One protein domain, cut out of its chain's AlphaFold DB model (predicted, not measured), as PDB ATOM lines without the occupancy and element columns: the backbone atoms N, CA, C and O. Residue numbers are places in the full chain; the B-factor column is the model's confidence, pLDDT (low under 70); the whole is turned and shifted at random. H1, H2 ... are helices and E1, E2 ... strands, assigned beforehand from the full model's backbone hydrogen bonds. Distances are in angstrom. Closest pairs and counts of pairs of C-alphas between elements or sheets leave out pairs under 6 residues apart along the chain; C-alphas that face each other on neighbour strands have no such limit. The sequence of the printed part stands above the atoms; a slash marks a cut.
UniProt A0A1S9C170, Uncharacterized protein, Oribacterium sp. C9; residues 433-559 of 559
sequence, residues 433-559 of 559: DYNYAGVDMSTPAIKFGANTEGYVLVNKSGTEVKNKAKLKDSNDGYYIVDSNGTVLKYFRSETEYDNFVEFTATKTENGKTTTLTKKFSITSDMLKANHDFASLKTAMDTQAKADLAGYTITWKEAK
ATOM      1  N   ASP A 433      38.552  19.589  89.743       91.62
ATOM      2  CA  ASP A 433      38.748  20.932  90.334       91.62
ATOM      3  C   ASP A 433      37.943  22.064  89.652       91.62
ATOM      4  O   ASP A 433      38.075  23.247  89.991       91.62
ATOM      5  N   TYR A 434      37.097  21.724  88.677       95.56
ATOM      6  CA  TYR A 434      36.367  22.660  87.820       95.56
ATOM      7  C   TYR A 434      34.854  22.489  87.984       95.56
ATOM      8  O   TYR A 434      34.332  21.373  88.000       95.56
ATOM      9  N   ASN A 435      34.108  23.595  88.038       97.19
ATOM     10  CA  ASN A 435      32.645  23.565  87.978       97.19
ATOM     11  C   ASN A 435      32.116  23.474  86.546       97.19
ATOM     12  O   ASN A 435      30.946  23.117  86.351       97.19
ATOM     13  N   TYR A 436      32.956  23.810  85.565       98.25
ATOM     14  CA  TYR A 436      32.592  23.838  84.158       98.25
ATOM     15  C   TYR A 436      33.603  23.103  83.283       98.25
ATOM     16  O   TYR A 436      34.794  23.047  83.580       98.25
ATOM     17  N   ALA A 437      33.119  22.561  82.172       98.12
ATOM     18  CA  ALA A 437      33.957  21.917  81.175       98.12
ATOM     19  C   ALA A 437      33.465  22.196  79.759       98.12
ATOM     20  O   ALA A 437      32.272  22.393  79.531       98.12
ATOM     21  N   GLY A 438      34.392  22.196  78.809       98.44
ATOM     22  CA  GLY A 438      34.101  22.202  77.380       98.44
ATOM     23  C   GLY A 438      33.877  20.778  76.876       98.44
ATOM     24  O   GLY A 438      34.629  19.872  77.237       98.44
ATOM     25  N   VAL A 439      32.861  20.578  76.040       98.31
ATOM     26  CA  VAL A 439      32.549  19.277  75.434       98.31
ATOM     27  C   VAL A 439      33.109  19.200  74.015       98.31
ATOM     28  O   VAL A 439      32.670  19.935  73.130       98.31
ATOM     29  N   ASP A 440      34.036  18.269  73.784       97.25
ATOM     30  CA  ASP A 440      34.533  17.917  72.454       97.25
ATOM     31  C   ASP A 440      33.882  16.611  71.991       97.25
ATOM     32  O   ASP A 440      34.124  15.554  72.569       97.25
ATOM     33  N   MET A 441      33.047  16.680  70.953       95.44
ATOM     34  CA  MET A 441      32.411  15.503  70.348       95.44
ATOM     35  C   MET A 441      33.109  15.031  69.065       95.44
ATOM     36  O   MET A 441      32.722  14.001  68.520       95.44
ATOM     37  N   SER A 442      34.104  15.773  68.565       93.25
ATOM     38  CA  SER A 442      34.867  15.385  67.369       93.25
ATOM     39  C   SER A 442      35.852  14.260  67.682       93.25
ATOM     40  O   SER A 442      36.003  13.315  66.913       93.25
ATOM     41  N   THR A 443      36.473  14.345  68.856       93.38
ATOM     42  CA  THR A 443      37.189  13.268  69.535       93.38
ATOM     43  C   THR A 443      36.713  13.311  70.985       93.38
ATOM     44  O   THR A 443      37.173  14.190  71.716       93.38
ATOM     45  N   PRO A 444      35.756  12.444  71.380       95.88
ATOM     46  CA  PRO A 444      35.090  12.489  72.678       95.88
ATOM     47  C   PRO A 444      36.022  12.799  73.853       95.88
ATOM     48  O   PRO A 444      36.816  11.960  74.273       95.88
ATOM     49  N   ALA A 445      35.933  14.022  74.374       96.62
ATOM     50  CA  ALA A 445      36.774  14.491  75.467       96.62
ATOM     51  C   ALA A 445      36.093  15.603  76.269       96.62
ATOM     52  O   ALA A 445      35.296  16.390  75.752       96.62
ATOM     53  N   ILE A 446      36.467  15.686  77.543       96.31
ATOM     54  CA  ILE A 446      36.099  16.779  78.440       96.31
ATOM     55  C   ILE A 446      37.315  17.700  78.556       96.31
ATOM     56  O   ILE A 446      38.423  17.250  78.852       96.31
ATOM     57  N   LYS A 447      37.127  18.988  78.260       97.56
ATOM     58  CA  LYS A 447      38.178  20.011  78.285       97.56
ATOM     59  C   LYS A 447      37.993  20.926  79.491       97.56
ATOM     60  O   LYS A 447      36.865  21.254  79.846       97.56
ATOM     61  N   PHE A 448      39.095  21.408  80.058       97.44
ATOM     62  CA  PHE A 448      39.096  22.290  81.229       97.44
ATOM     63  C   PHE A 448      39.951  23.543  81.006       97.44
ATOM     64  O   PHE A 448      40.857  23.552  80.166       97.44
ATOM     65  N   GLY A 449      39.648  24.612  81.750       96.38
ATOM     66  CA  GLY A 449      40.368  25.888  81.682       96.38
ATOM     67  C   GLY A 449      40.483  26.449  80.258       96.38
ATOM     68  O   GLY A 449      39.502  26.501  79.519       96.38
ATOM     69  N   ALA A 450      41.696  26.828  79.847       96.19
ATOM     70  CA  ALA A 450      41.956  27.414  78.526       96.19
ATOM     71  C   ALA A 450      41.618  26.477  77.351       96.19
ATOM     72  O   ALA A 450      41.277  26.948  76.273       96.19
ATOM     73  N   ASN A 451      41.645  25.158  77.564       97.56
ATOM     74  CA  ASN A 451      41.333  24.178  76.518       97.56
ATOM     75  C   ASN A 451      39.833  24.099  76.192       97.56
ATOM     76  O   ASN A 451      39.444  23.346  75.306       97.56
ATOM     77  N   THR A 452      38.988  24.825  76.927       98.06
ATOM     78  CA  THR A 452      37.548  24.918  76.648       98.06
ATOM     79  C   THR A 452      37.213  25.887  75.517       98.06
ATOM     80  O   THR A 452      36.106  25.810  74.992       98.06
ATOM     81  N   GLU A 453      38.130  26.789  75.144       97.88
ATOM     82  CA  GLU A 453      37.900  27.785  74.093       97.88
ATOM     83  C   GLU A 453      37.481  27.105  72.779       97.88
ATOM     84  O   GLU A 453      38.131  26.171  72.314       97.88
ATOM     85  N   GLY A 454      36.370  27.560  72.196       97.06
ATOM     86  CA  GLY A 454      35.774  26.977  70.989       97.06
ATOM     87  C   GLY A 454      34.816  25.800  71.223       97.06
ATOM     88  O   GLY A 454      34.149  25.384  70.278       97.06
ATOM     89  N   TYR A 455      34.683  25.299  72.453       98.06
ATOM     90  CA  TYR A 455      33.775  24.196  72.794       98.06
ATOM     91  C   TYR A 455      32.536  24.669  73.561       98.06
ATOM     92  O   TYR A 455      32.532  25.739  74.174       98.06
ATOM     93  N   VAL A 456      31.480  23.848  73.550       98.12
ATOM     94  CA  VAL A 456      30.258  24.108  74.325       98.12
ATOM     95  C   VAL A 456      30.540  23.894  75.810       98.12
ATOM     96  O   VAL A 456      30.973  22.811  76.206       98.12
ATOM     97  N   LEU A 457      30.278  24.914  76.627       98.56
ATOM     98  CA  LEU A 457      30.473  24.871  78.070       98.56
ATOM     99  C   LEU A 457      29.279  24.213  78.764       98.56
ATOM    100  O   LEU A 457      28.127  24.596  78.551       98.56
ATOM    101  N   VAL A 458      29.557  23.278  79.664       98.56
ATOM    102  CA  VAL A 458      28.565  22.630  80.526       98.56
ATOM    103  C   VAL A 458      28.951  22.762  81.994       98.56
ATOM    104  O   VAL A 458      30.129  22.868  82.325       98.56
ATOM    105  N   ASN A 459      27.960  22.769  82.884       97.69
ATOM    106  CA  ASN A 459      28.175  22.739  84.337       97.69
ATOM    107  C   ASN A 459      28.335  21.297  84.873       97.69
ATOM    108  O   ASN A 459      28.192  20.340  84.116       97.69
ATOM    109  N   LYS A 460      28.529  21.121  86.192       95.94
ATOM    110  CA  LYS A 460      28.578  19.796  86.863       95.94
ATOM    111  C   LYS A 460      27.347  18.903  86.649       95.94
ATOM    112  O   LYS A 460      27.410  17.694  86.808       95.94
ATOM    113  N   SER A 461      26.202  19.478  86.281       95.12
ATOM    114  CA  SER A 461      25.020  18.698  85.898       95.12
ATOM    115  C   SER A 461      25.015  18.310  84.416       95.12
ATOM    116  O   SER A 461      24.066  17.668  83.985       95.12
ATOM    117  N   GLY A 462      26.005  18.705  83.615       97.12
ATOM    118  CA  GLY A 462      26.041  18.514  82.162       97.12
ATOM    119  C   GLY A 462      25.078  19.423  81.393       97.12
ATOM    120  O   GLY A 462      24.763  19.150  80.237       97.12
ATOM    121  N   THR A 463      24.550  20.472  82.029       97.75
ATOM    122  CA  THR A 463      23.674  21.454  81.378       97.75
ATOM    123  C   THR A 463      24.511  22.518  80.688       97.75
ATOM    124  O   THR A 463      25.419  23.077  81.302       97.75
ATOM    125  N   GLU A 464      24.161  22.831  79.440       97.88
ATOM    126  CA  GLU A 464      24.790  23.902  78.667       97.88
ATOM    127  C   GLU A 464      24.680  25.256  79.373       97.88
ATOM    128  O   GLU A 464      23.605  25.682  79.806       97.88
ATOM    129  N   VAL A 465      25.804  25.959  79.439       98.00
ATOM    130  CA  VAL A 465      25.900  27.315  79.964       98.00
ATOM    131  C   VAL A 465      25.975  28.270  78.785       98.00
ATOM    132  O   VAL A 465      26.774  28.074  77.883       98.00
ATOM    133  N   LYS A 466      25.126  29.299  78.775       97.25
ATOM    134  CA  LYS A 466      24.974  30.233  77.650       97.25
ATOM    135  C   LYS A 466      24.908  31.671  78.141       97.25
ATOM    136  O   LYS A 466      24.470  31.919  79.269       97.25
ATOM    137  N   ASN A 467      25.251  32.609  77.261       96.25
ATOM    138  CA  ASN A 467      25.083  34.051  77.457       96.25
ATOM    139  C   ASN A 467      25.743  34.562  78.747       96.25
ATOM    140  O   ASN A 467      25.093  35.195  79.585       96.25
ATOM    141  N   LYS A 468      27.030  34.266  78.933       97.62
ATOM    142  CA  LYS A 468      27.786  34.702  80.111       97.62
ATOM    143  C   LYS A 468      28.907  35.650  79.715       97.62
ATOM    144  O   LYS A 468      29.880  35.242  79.102       97.62
ATOM    145  N   ALA A 469      28.781  36.911  80.115       96.50
ATOM    146  CA  ALA A 469      29.800  37.936  79.895       96.50
ATOM    147  C   ALA A 469      30.979  37.848  80.880       96.50
ATOM    148  O   ALA A 469      32.070  38.304  80.558       96.50
ATOM    149  N   LYS A 470      30.746  37.311  82.082       96.88
ATOM    150  CA  LYS A 470      31.743  37.063  83.132       96.88
ATOM    151  C   LYS A 470      31.229  35.910  83.993       96.88
ATOM    152  O   LYS A 470      30.329  36.108  84.808       96.88
ATOM    153  N   LEU A 471      31.727  34.698  83.772       97.69
ATOM    154  CA  LEU A 471      31.367  33.521  84.568       97.69
ATOM    155  C   LEU A 471      32.572  33.058  85.373       97.69
ATOM    156  O   LEU A 471      33.547  32.628  84.772       97.69
ATOM    157  N   LYS A 472      32.483  33.120  86.701       97.50
ATOM    158  CA  LYS A 472      33.527  32.622  87.600       97.50
ATOM    159  C   LYS A 472      33.450  31.097  87.750       97.50
ATOM    160  O   LYS A 472      32.352  30.559  87.920       97.50
ATOM    161  N   ASP A 473      34.602  30.438  87.749       96.75
ATOM    162  CA  ASP A 473      34.782  29.016  88.056       96.75
ATOM    163  C   ASP A 473      35.358  28.785  89.473       96.75
ATOM    164  O   ASP A 473      35.743  29.731  90.162       96.75
ATOM    165  N   SER A 474      35.400  27.531  89.939       93.31
ATOM    166  CA  SER A 474      35.971  27.137  91.239       93.31
ATOM    167  C   SER A 474      37.469  27.396  91.343       93.31
ATOM    168  O   SER A 474      37.951  27.684  92.432       93.31
ATOM    169  N   ASN A 475      38.193  27.328  90.230       91.56
ATOM    170  CA  ASN A 475      39.639  27.540  90.167       91.56
ATOM    171  C   ASN A 475      40.034  29.026  90.002       91.56
ATOM    172  O   ASN A 475      41.125  29.319  89.518       91.56
ATOM    173  N   ASP A 476      39.122  29.953  90.321       93.69
ATOM    174  CA  ASP A 476      39.240  31.406  90.109       93.69
ATOM    175  C   ASP A 476      39.403  31.862  88.642       93.69
ATOM    176  O   ASP A 476      39.629  33.047  88.375       93.69
ATOM    177  N   GLY A 477      39.207  30.954  87.681       95.75
ATOM    178  CA  GLY A 477      39.122  31.262  86.260       95.75
ATOM    179  C   GLY A 477      37.800  31.928  85.865       95.75
ATOM    180  O   GLY A 477      36.787  31.823  86.563       95.75
ATOM    181  N   TYR A 478      37.806  32.620  84.724       97.62
ATOM    182  CA  TYR A 478      36.640  33.324  84.191       97.62
ATOM    183  C   TYR A 478      36.381  32.988  82.724       97.62
ATOM    184  O   TYR A 478      37.296  33.015  81.905       97.62
ATOM    185  N   TYR A 479      35.115  32.752  82.380       98.19
ATOM    186  CA  TYR A 479      34.674  32.478  81.011       98.19
ATOM    187  C   TYR A 479      33.842  33.622  80.425       98.19
ATOM    188  O   TYR A 479      33.003  34.218  81.114       98.19
ATOM    189  N   ILE A 480      34.016  33.849  79.120       98.19
ATOM    190  CA  ILE A 480      33.029  34.503  78.254       98.19
ATOM    191  C   ILE A 480      32.396  33.432  77.370       98.19
ATOM    192  O   ILE A 480      33.102  32.715  76.662       98.19
ATOM    193  N   VAL A 481      31.069  33.342  77.398       98.38
ATOM    194  CA  VAL A 481      30.294  32.306  76.712       98.38
ATOM    195  C   VAL A 481      29.190  32.944  75.884       98.38
ATOM    196  O   VAL A 481      28.397  33.738  76.406       98.38
ATOM    197  N   ASP A 482      29.130  32.586  74.607       97.81
ATOM    198  CA  ASP A 482      28.165  33.135  73.661       97.81
ATOM    199  C   ASP A 482      26.742  32.572  73.859       97.81
ATOM    200  O   ASP A 482      26.442  31.818  74.793       97.81
ATOM    201  N   SER A 483      25.827  32.963  72.973       96.75
ATOM    202  CA  SER A 483      24.443  32.478  72.990       96.75
ATOM    203  C   SER A 483      24.259  31.010  72.577       96.75
ATOM    204  O   SER A 483      23.261  30.399  72.973       96.75
ATOM    205  N   ASN A 484      25.222  30.421  71.863       95.69
ATOM    206  CA  ASN A 484      25.245  29.002  71.498       95.69
ATOM    207  C   ASN A 484      25.846  28.122  72.603       95.69
ATOM    208  O   ASN A 484      25.641  26.910  72.596       95.69
ATOM    209  N   GLY A 485      26.491  28.731  73.597       97.00
ATOM    210  CA  GLY A 485      27.164  28.047  74.698       97.00
ATOM    211  C   GLY A 485      28.647  27.824  74.442       97.00
ATOM    212  O   GLY A 485      29.313  27.193  75.257       97.00
ATOM    213  N   THR A 486      29.169  28.347  73.336       97.81
ATOM    214  CA  THR A 486      30.575  28.259  72.965       97.81
ATOM    215  C   THR A 486      31.398  29.188  73.844       97.81
ATOM    216  O   THR A 486      31.085  30.375  73.995       97.81
ATOM    217  N   VAL A 487      32.484  28.666  74.410       98.44
ATOM    218  CA  VAL A 487      33.466  29.484  75.123       98.44
ATOM    219  C   VAL A 487      34.224  30.339  74.119       98.44
ATOM    220  O   VAL A 487      34.996  29.828  73.309       98.44
ATOM    221  N   LEU A 488      34.036  31.653  74.198       97.81
ATOM    222  CA  LEU A 488      34.772  32.612  73.378       97.81
ATOM    223  C   LEU A 488      36.166  32.867  73.950       97.81
ATOM    224  O   LEU A 488      37.119  33.032  73.196       97.81
ATOM    225  N   LYS A 489      36.288  32.918  75.282       97.31
ATOM    226  CA  LYS A 489      37.570  33.135  75.959       97.31
ATOM    227  C   LYS A 489      37.564  32.626  77.393       97.31
ATOM    228  O   LYS A 489      36.555  32.769  78.088       97.31
ATOM    229  N   TYR A 490      38.709  32.110  77.827       97.62
ATOM    230  CA  TYR A 490      39.023  31.814  79.218       97.62
ATOM    231  C   TYR A 490      40.124  32.745  79.744       97.62
ATOM    232  O   TYR A 490      41.113  33.015  79.060       97.62
ATOM    233  N   PHE A 491      39.969  33.192  80.986       96.81
ATOM    234  CA  PHE A 491      40.943  33.984  81.734       96.81
ATOM    235  C   PHE A 491      41.313  33.234  83.012       96.81
ATOM    236  O   PHE A 491      40.439  32.669  83.668       96.81
ATOM    237  N   ARG A 492      42.593  33.228  83.392       95.50
ATOM    238  CA  ARG A 492      43.081  32.479  84.566       95.50
ATOM    239  C   ARG A 492      42.788  33.180  85.888       95.50
ATOM    240  O   ARG A 492      42.948  32.574  86.938       95.50
ATOM    241  N   SER A 493      42.420  34.459  85.844       95.50
ATOM    242  CA  SER A 493      42.113  35.253  87.029       95.50
ATOM    243  C   SER A 493      41.157  36.399  86.710       95.50
ATOM    244  O   SER A 493      40.982  36.796  85.554       95.50
ATOM    245  N   GLU A 494      40.580  36.986  87.758       95.38
ATOM    246  CA  GLU A 494      39.747  38.182  87.626       95.38
ATOM    247  C   GLU A 494      40.532  39.360  87.049       95.38
ATOM    248  O   GLU A 494      40.011  40.099  86.220       95.38
ATOM    249  N   THR A 495      41.800  39.500  87.436       94.62
ATOM    250  CA  THR A 495      42.693  40.551  86.938       94.62
ATOM    251  C   THR A 495      42.898  40.454  85.428       94.62
ATOM    252  O   THR A 495      42.889  41.476  84.747       94.62
ATOM    253  N   GLU A 496      43.064  39.245  84.886       95.31
ATOM    254  CA  GLU A 496      43.195  39.040  83.437       95.31
ATOM    255  C   GLU A 496      41.912  39.432  82.693       95.31
ATOM    256  O   GLU A 496      41.979  40.158  81.699       95.31
ATOM    257  N   TYR A 497      40.748  39.016  83.203       95.38
ATOM    258  CA  TYR A 497      39.455  39.415  82.642       95.38
ATOM    259  C   TYR A 497      39.266  40.937  82.695       95.38
ATOM    260  O   TYR A 497      38.902  41.570  81.704       95.38
ATOM    261  N   ASP A 498      39.531  41.532  83.856       94.50
ATOM    262  CA  ASP A 498      39.350  42.957  84.091       94.50
ATOM    263  C   ASP A 498      40.289  43.788  83.210       94.50
ATOM    264  O   ASP A 498      39.869  44.823  82.698       94.50
ATOM    265  N   ASN A 499      41.520  43.321  82.972       94.19
ATOM    266  CA  ASN A 499      42.434  43.952  82.024       94.19
ATOM    267  C   ASN A 499      41.901  43.877  80.589       94.19
ATOM    268  O   ASN A 499      41.996  44.862  79.867       94.19
ATOM    269  N   PHE A 500      41.311  42.752  80.181       94.56
ATOM    270  CA  PHE A 500      40.741  42.607  78.840       94.56
ATOM    271  C   PHE A 500      39.593  43.590  78.569       94.56
ATOM    272  O   PHE A 500      39.503  44.135  77.468       94.56
ATOM    273  N   VAL A 501      38.723  43.832  79.554       94.81
ATOM    274  CA  VAL A 501      37.598  44.770  79.400       94.81
ATOM    275  C   VAL A 501      37.954  46.219  79.749       94.81
ATOM    276  O   VAL A 501      37.118  47.103  79.577       94.81
ATOM    277  N   GLU A 502      39.158  46.502  80.240       95.31
ATOM    278  CA  GLU A 502      39.597  47.856  80.582       95.31
ATOM    279  C   GLU A 502      40.219  48.565  79.372       95.31
ATOM    280  O   GLU A 502      41.079  48.034  78.667       95.31
ATOM    281  N   PHE A 503      39.808  49.810  79.146       94.25
ATOM    282  CA  PHE A 503      40.379  50.668  78.118       94.25
ATOM    283  C   PHE A 503      40.635  52.077  78.646       94.25
ATOM    284  O   PHE A 503      39.961  52.583  79.549       94.25
ATOM    285  N   THR A 504      41.616  52.728  78.031       94.38
ATOM    286  CA  THR A 504      41.859  54.160  78.166       94.38
ATOM    287  C   THR A 504      41.288  54.889  76.957       94.38
ATOM    288  O   THR A 504      41.407  54.427  75.823       94.38
ATOM    289  N   ALA A 505      40.629  56.016  77.192       93.75
ATOM    290  CA  ALA A 505      40.096  56.885  76.154       93.75
ATOM    291  C   ALA A 505      40.746  58.261  76.280       93.75
ATOM    292  O   ALA A 505      40.675  58.879  77.344       93.75
ATOM    293  N   THR A 506      41.366  58.746  75.204       94.00
ATOM    294  CA  THR A 506      42.059  60.043  75.185       94.00
ATOM    295  C   THR A 506      41.436  60.991  74.169       94.00
ATOM    296  O   THR A 506      41.106  60.588  73.058       94.00
ATOM    297  N   LYS A 507      41.261  62.259  74.540       94.00
ATOM    298  CA  LYS A 507      40.779  63.313  73.637       94.00
ATOM    299  C   LYS A 507      41.562  64.593  73.879       94.00
ATOM    300  O   LYS A 507      41.697  65.017  75.026       94.00
ATOM    301  N   THR A 508      42.051  65.210  72.807       90.50
ATOM    302  CA  THR A 508      42.788  66.477  72.867       90.50
ATOM    303  C   THR A 508      41.965  67.575  72.212       90.50
ATOM    304  O   THR A 508      41.705  67.522  71.013       90.50
ATOM    305  N   GLU A 509      41.584  68.585  72.989       89.06
ATOM    306  CA  GLU A 509      40.877  69.774  72.506       89.06
ATOM    307  C   GLU A 509      41.611  71.022  73.003       89.06
ATOM    308  O   GLU A 509      41.980  71.109  74.174       89.06
ATOM    309  N   ASN A 510      41.863  71.984  72.109       88.12
ATOM    310  CA  ASN A 510      42.538  73.254  72.422       88.12
ATOM    311  C   ASN A 510      43.867  73.095  73.197       88.12
ATOM    312  O   ASN A 510      44.171  73.877  74.094       88.12
ATOM    313  N   GLY A 511      44.653  72.060  72.877       85.62
ATOM    314  CA  GLY A 511      45.950  71.790  73.512       85.62
ATOM    315  C   GLY A 511      45.886  71.112  74.889       85.62
ATOM    316  O   GLY A 511      46.936  70.887  75.486       85.62
ATOM    317  N   LYS A 512      44.696  70.750  75.393       88.62
ATOM    318  CA  LYS A 512      44.518  70.014  76.655       88.62
ATOM    319  C   LYS A 512      44.033  68.587  76.389       88.62
ATOM    320  O   LYS A 512      42.991  68.388  75.767       88.62
ATOM    321  N   THR A 513      44.770  67.600  76.896       91.50
ATOM    322  CA  THR A 513      44.410  66.177  76.800       91.50
ATOM    323  C   THR A 513      43.581  65.747  78.006       91.50
ATOM    324  O   THR A 513      43.986  65.953  79.149       91.50
ATOM    325  N   THR A 514      42.433  65.120  77.752       92.88
ATOM    326  CA  THR A 514      41.623  64.419  78.758       92.88
ATOM    327  C   THR A 514      41.806  62.918  78.582       92.88
ATOM    328  O   THR A 514      41.633  62.415  77.473       92.88
ATOM    329  N   THR A 515      42.114  62.211  79.671       93.44
ATOM    330  CA  THR A 515      42.257  60.748  79.696       93.44
ATOM    331  C   THR A 515      41.241  60.150  80.659       93.44
ATOM    332  O   THR A 515      41.142  60.588  81.804       93.44
ATOM    333  N   LEU A 516      40.505  59.142  80.201       93.06
ATOM    334  CA  LEU A 516      39.552  58.374  80.998       93.06
ATOM    335  C   LEU A 516      39.989  56.911  81.027       93.06
ATOM    336  O   LEU A 516      40.313  56.366  79.977       93.06
ATOM    337  N   THR A 517      39.926  56.265  82.189       93.75
ATOM    338  CA  THR A 517      40.045  54.804  82.310       93.75
ATOM    339  C   THR A 517      38.664  54.242  82.612       93.75
ATOM    340  O   THR A 517      38.032  54.654  83.586       93.75
ATOM    341  N   LYS A 518      38.167  53.340  81.764       93.50
ATOM    342  CA  LYS A 518      36.840  52.726  81.903       93.50
ATOM    343  C   LYS A 518      36.916  51.216  81.697       93.50
ATOM    344  O   LYS A 518      37.769  50.731  80.963       93.50
ATOM    345  N   LYS A 519      35.977  50.487  82.306       93.25
ATOM    346  CA  LYS A 519      35.706  49.076  82.002       93.25
ATOM    347  C   LYS A 519      34.497  48.978  81.077       93.25
ATOM    348  O   LYS A 519      33.461  49.588  81.341       93.25
ATOM    349  N   PHE A 520      34.636  48.223  80.000       94.88
ATOM    350  CA  PHE A 520      33.568  47.933  79.061       94.88
ATOM    351  C   PHE A 520      32.658  46.831  79.612       94.88
ATOM    352  O   PHE A 520      33.127  45.843  80.171       94.88
ATOM    353  N   SER A 521      31.344  46.989  79.446       94.38
ATOM    354  CA  SER A 521      30.361  45.981  79.856       94.38
ATOM    355  C   SER A 521      29.878  45.208  78.637       94.38
ATOM    356  O   SER A 521      29.172  45.755  77.795       94.38
ATOM    357  N   ILE A 522      30.245  43.930  78.541       96.19
ATOM    358  CA  ILE A 522      29.781  43.063  77.453       96.19
ATOM    359  C   ILE A 522      28.293  42.767  77.656       96.19
ATOM    360  O   ILE A 522      27.895  42.210  78.681       96.19
ATOM    361  N   THR A 523      27.464  43.137  76.682       94.56
ATOM    362  CA  THR A 523      26.010  42.960  76.763       94.56
ATOM    363  C   THR A 523      25.578  41.589  76.242       94.56
ATOM    364  O   THR A 523      26.266  40.952  75.442       94.56
ATOM    365  N   SER A 524      24.396  41.126  76.657       92.62
ATOM    366  CA  SER A 524      23.831  39.877  76.136       92.62
ATOM    367  C   SER A 524      23.584  39.919  74.626       92.62
ATOM    368  O   SER A 524      23.715  38.890  73.977       92.62
ATOM    369  N   ASP A 525      23.262  41.078  74.048       94.75
ATOM    370  CA  ASP A 525      23.054  41.192  72.600       94.75
ATOM    371  C   ASP A 525      24.368  41.082  71.823       94.75
ATOM    372  O   ASP A 525      24.398  40.468  70.759       94.75
ATOM    373  N   MET A 526      25.481  41.552  72.395       95.88
ATOM    374  CA  MET A 526      26.802  41.293  71.823       95.88
ATOM    375  C   MET A 526      27.130  39.798  71.821       95.88
ATOM    376  O   MET A 526      27.625  39.299  70.817       95.88
ATOM    377  N   LEU A 527      26.800  39.064  72.888       95.81
ATOM    378  CA  LEU A 527      26.996  37.605  72.954       95.81
ATOM    379  C   LEU A 527      26.051  36.817  72.028       95.81
ATOM    380  O   LEU A 527      26.321  35.660  71.703       95.81
ATOM    381  N   LYS A 528      24.933  37.417  71.609       95.12
ATOM    382  CA  LYS A 528      24.056  36.852  70.575       95.12
ATOM    383  C   LYS A 528      24.582  37.096  69.168       95.12
ATOM    384  O   LYS A 528      24.401  36.244  68.314       95.12
ATOM    385  N   ALA A 529      25.181  38.261  68.929       95.31
ATOM    386  CA  ALA A 529      25.635  38.669  67.602       95.31
ATOM    387  C   ALA A 529      27.051  38.179  67.253       95.31
ATOM    388  O   ALA A 529      27.408  38.167  66.079       95.31
ATOM    389  N   ASN A 530      27.859  37.805  68.251       95.00
ATOM    390  CA  ASN A 530      29.268  37.454  68.076       95.00
ATOM    391  C   ASN A 530      29.543  36.053  68.634       95.00
ATOM    392  O   ASN A 530      29.348  35.809  69.826       95.00
ATOM    393  N   HIS A 531      30.013  35.157  67.766       93.69
ATOM    394  CA  HIS A 531      30.225  33.731  68.054       93.69
ATOM    395  C   HIS A 531      31.705  33.322  68.057       93.69
ATOM    396  O   HIS A 531      32.035  32.142  68.125       93.69
ATOM    397  N   ASP A 532      32.604  34.301  67.996       95.38
ATOM    398  CA  ASP A 532      34.042  34.119  68.140       95.38
ATOM    399  C   ASP A 532      34.643  35.306  68.912       95.38
ATOM    400  O   ASP A 532      34.035  36.372  69.060       95.38
ATOM    401  N   PHE A 533      35.849  35.123  69.447       94.56
ATOM    402  CA  PHE A 533      36.487  36.147  70.272       94.56
ATOM    403  C   PHE A 533      36.863  37.411  69.488       94.56
ATOM    404  O   PHE A 533      36.826  38.514  70.036       94.56
ATOM    405  N   ALA A 534      37.232  37.272  68.213       94.75
ATOM    406  CA  ALA A 534      37.673  38.394  67.396       94.75
ATOM    407  C   ALA A 534      36.493  39.296  67.009       94.75
ATOM    408  O   ALA A 534      36.603  40.522  67.114       94.75
ATOM    409  N   SER A 535      35.351  38.714  66.633       95.62
ATOM    410  CA  SER A 535      34.111  39.457  66.384       95.62
ATOM    411  C   SER A 535      33.618  40.156  67.647       95.62
ATOM    412  O   SER A 535      33.347  41.357  67.603       95.62
ATOM    413  N   LEU A 536      33.645  39.482  68.804       96.06
ATOM    414  CA  LEU A 536      33.305  40.113  70.081       96.06
ATOM    415  C   LEU A 536      34.205  41.320  70.378       96.06
ATOM    416  O   LEU A 536      33.702  42.397  70.701       96.06
ATOM    417  N   LYS A 537      35.527  41.171  70.231       94.44
ATOM    418  CA  LYS A 537      36.484  42.267  70.449       94.44
ATOM    419  C   LYS A 537      36.233  43.440  69.492       94.44
ATOM    420  O   LYS A 537      36.322  44.597  69.897       94.44
ATOM    421  N   THR A 538      35.875  43.144  68.244       95.50
ATOM    422  CA  THR A 538      35.547  44.149  67.220       95.50
ATOM    423  C   THR A 538      34.257  44.896  67.571       95.50
ATOM    424  O   THR A 538      34.201  46.122  67.462       95.50
ATOM    425  N   ALA A 539      33.235  44.187  68.056       95.56
ATOM    426  CA  ALA A 539      31.993  44.785  68.533       95.56
ATOM    427  C   ALA A 539      32.222  45.664  69.775       95.56
ATOM    428  O   ALA A 539      31.672  46.761  69.852       95.56
ATOM    429  N   MET A 540      33.070  45.225  70.715       95.50
ATOM    430  CA  MET A 540      33.470  46.022  71.883       95.50
ATOM    431  C   MET A 540      34.154  47.325  71.468       95.50
ATOM    432  O   MET A 540      33.777  48.392  71.947       95.50
ATOM    433  N   ASP A 541      35.123  47.262  70.551       94.00
ATOM    434  CA  ASP A 541      35.827  48.446  70.046       94.00
ATOM    435  C   ASP A 541      34.883  49.411  69.312       94.00
ATOM    436  O   ASP A 541      34.908  50.620  69.550       94.00
ATOM    437  N   THR A 542      33.997  48.870  68.474       94.94
ATOM    438  CA  THR A 542      33.006  49.653  67.725       94.94
ATOM    439  C   THR A 542      32.048  50.379  68.667       94.94
ATOM    440  O   THR A 542      31.840  51.585  68.524       94.94
ATOM    441  N   GLN A 543      31.502  49.675  69.663       95.19
ATOM    442  CA  GLN A 543      30.574  50.263  70.627       95.19
ATOM    443  C   GLN A 543      31.274  51.280  71.537       95.19
ATOM    444  O   GLN A 543      30.742  52.364  71.750       95.19
ATOM    445  N   ALA A 544      32.493  50.999  72.014       93.88
ATOM    446  CA  ALA A 544      33.246  51.939  72.844       93.88
ATOM    447  C   ALA A 544      33.552  53.257  72.105       93.88
ATOM    448  O   ALA A 544      33.449  54.334  72.695       93.88
ATOM    449  N   LYS A 545      33.886  53.187  70.809       93.00
ATOM    450  CA  LYS A 545      34.082  54.369  69.951       93.00
ATOM    451  C   LYS A 545      32.786  55.142  69.717       93.00
ATOM    452  O   LYS A 545      32.825  56.370  69.662       93.00
ATOM    453  N   ALA A 546      31.659  54.444  69.586       93.44
ATOM    454  CA  ALA A 546      30.348  55.076  69.459       93.44
ATOM    455  C   ALA A 546      29.943  55.803  70.754       93.44
ATOM    456  O   ALA A 546      29.545  56.966  70.704       93.44
ATOM    457  N   ASP A 547      30.123  55.158  71.912       92.50
ATOM    458  CA  ASP A 547      29.782  55.710  73.232       92.50
ATOM    459  C   ASP A 547      30.672  56.904  73.629       92.50
ATOM    460  O   ASP A 547      30.272  57.752  74.430       92.50
ATOM    461  N   LEU A 548      31.892  56.978  73.085       92.25
ATOM    462  CA  LEU A 548      32.876  58.033  73.342       92.25
ATOM    463  C   LEU A 548      33.345  58.694  72.043       92.25
ATOM    464  O   LEU A 548      34.545  58.802  71.775       92.25
ATOM    465  N   ALA A 549      32.392  59.173  71.245       89.19
ATOM    466  CA  ALA A 549      32.683  59.849  69.987       89.19
ATOM    467  C   ALA A 549      33.732  60.971  70.157       89.19
ATOM    468  O   ALA A 549      33.613  61.857  71.009       89.19
ATOM    469  N   GLY A 550      34.783  60.923  69.335       87.88
ATOM    470  CA  GLY A 550      35.896  61.878  69.365       87.88
ATOM    471  C   GLY A 550      37.020  61.554  70.358       87.88
ATOM    472  O   GLY A 550      37.976  62.321  70.421       87.88
ATOM    473  N   TYR A 551      36.940  60.449  71.106       93.31
ATOM    474  CA  TYR A 551      38.070  59.905  71.866       93.31
ATOM    475  C   TYR A 551      38.800  58.815  71.065       93.31
ATOM    476  O   TYR A 551      38.182  58.006  70.373       93.31
ATOM    477  N   THR A 552      40.120  58.738  71.218       93.00
ATOM    478  CA  THR A 552      40.932  57.591  70.793       93.00
ATOM    479  C   THR A 552      40.890  56.524  71.883       93.00
ATOM    480  O   THR A 552      41.298  56.786  73.016       93.00
ATOM    481  N   ILE A 553      40.399  55.330  71.540       93.62
ATOM    482  CA  ILE A 553      40.285  54.179  72.447       93.62
ATOM    483  C   ILE A 553      41.559  53.330  72.380       93.62
ATOM    484  O   ILE A 553      42.056  53.017  71.300       93.62
ATOM    485  N   THR A 554      42.090  52.942  73.535       92.38
ATOM    486  CA  THR A 554      43.234  52.032  73.664       92.38
ATOM    487  C   THR A 554      42.952  51.030  74.775       92.38
ATOM    488  O   THR A 554      42.927  51.384  75.954       92.38
ATOM    489  N   TRP A 555      42.709  49.779  74.389       91.69
ATOM    490  CA  TRP A 555      42.500  48.664  75.313       91.69
ATOM    491  C   TRP A 555      43.790  48.338  76.057       91.69
ATOM    492  O   TRP A 555      44.878  48.413  75.485       91.69
ATOM    493  N   LYS A 556      43.672  47.962  77.328       86.94
ATOM    494  CA  LYS A 556      44.813  47.468  78.089       86.94
ATOM    495  C   LYS A 556      45.230  46.115  77.518       86.94
ATOM    496  O   LYS A 556      44.391  45.254  77.257       86.94
ATOM    497  N   GLU A 557      46.525  45.932  77.284       70.25
ATOM    498  CA  GLU A 557      47.026  44.634  76.845       70.25
ATOM    499  C   GLU A 557      46.772  43.604  77.949       70.25
ATOM    500  O   GLU A 557      47.176  43.789  79.102       70.25
ATOM    501  N   ALA A 558      46.082  42.522  77.591       57.47
ATOM    502  CA  ALA A 558      46.071  41.319  78.403       57.47
ATOM    503  C   ALA A 558      47.505  40.767  78.373       57.47
ATOM    504  O   ALA A 558      47.941  40.267  77.337       57.47
ATOM    505  N   LYS A 559      48.254  40.980  79.459       47.31
ATOM    506  CA  LYS A 559      49.577  40.377  79.650       47.31
ATOM    507  C   LYS A 559      49.468  38.882  79.882       47.31
ATOM    508  O   LYS A 559      48.533  38.494  80.617       47.31
TER     509      LYS A 559
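What this domain is: This is residues 433 to 559 of the 559 residues of an uncharacterized protein of Oribacterium sp. C9 (UniProt A0A1S9C170). Three small three-stranded sheets follow one another along a rod: E8 E7 E9, whose long hairpin E7 and E8 makes one end, then E4 E5 E6 in the middle, then E2 E1 E3 at the other end. H4 and H2 bridge the first two sheets, H3 packs on E4 E5 E6, and little H1 sits between E4 E5 E6 and E2 E1 E3. The printed part has 127 residues with four named helices and nine named strands, in the order E1 E2 H1 E3 E4 E5 E6 H2 E7 E8 H3 H4 E9; each sheet is antiparallel and the class is mixed, helices and strands. It is only just compact, close to loose, with a radius of gyration of the C-alphas of 16.7 A, and spans 61 by 27 by 21 A.

Where its parts are: E7, residues 502 to 509, is 23.4 A long, and its C-alpha 509 is at (40.877, 69.774, 72.506). E8, residues 512 to 519, is 23.3 A long, and E9 is residues 552 to 555, with C-alpha 555 at (42.500, 48.664, 75.313). H4, residues 533 to 547, is 20.9 A long. H2 is residues 494 to 501, 10.8 A, and H3 residues 524 to 529, 8.8 A. E4 is residues 468 to 472, E5 residues 478 to 481 and E6 residues 487 to 491. E1, residues 436 to 440, is 13.3 A long and begins at C-alpha 436 (32.592, 23.838, 84.158). E2 is residues 445 to 447, H1 residues 449 to 452 and E3 residues 456 to 459.

How they stand to each other: In the sheet E8 E7 E9, N 505 and O 516 of the hairpin E7 and E8 are 2.8 A apart, and N 504 and O 554 of E7 and E9 2.8 A, both within hydrogen-bond range. E8, H3 H4, E9 form a split strand-helix-strand unit, with E7 between the two strands and a right-handed crossover. H4 is on this sheet at a height of 10.4 A, over E7 and E9, slantwise to the strands at 36 degrees to E7 on the local plane; the closest C-alphas of H4 and E9 are those of Lys 545 and Ile 553, 6.7 A. H4 is also on the sheet E4 E5 E6, with C-alphas 533 and 488 the closest of H4 and E6, 5.0 A. H3 and H4 only just touch, with 3 pairs of C-alphas within 8 A, the closest Met 526 and Leu 536, 6.8 A. E4 E5 E6 is a meander, each strand the antiparallel neighbour of the one before; N 471 and O 479 are 3.0 A apart, N 480 and O 489 2.9 A. H2 and H1 are on opposite faces of it, at heights of 9.0 A and 7.6 A. H1 is also on the sheet E2 E1 E3, over E1; there N 437 and O 458 are 3.0 A apart, N 438 and O 447 2.8 A. E2, H1, E3 form the other split unit, right-handed too, with E1 between. Every O i to N i+4 pair is within hydrogen-bond range in H2, H3 and H4; H1 is too short for one.

The domain as a whole: The C-alphas farthest apart, of Pro 444 and Asn 510, are 61.2 A apart. The printed part has no cut and no long link; E3 to E4 is short, with 8 residues, and the other links are tight. Mean pLDDT of the printed part is 94.2, and residues 558 to 559 are under 70.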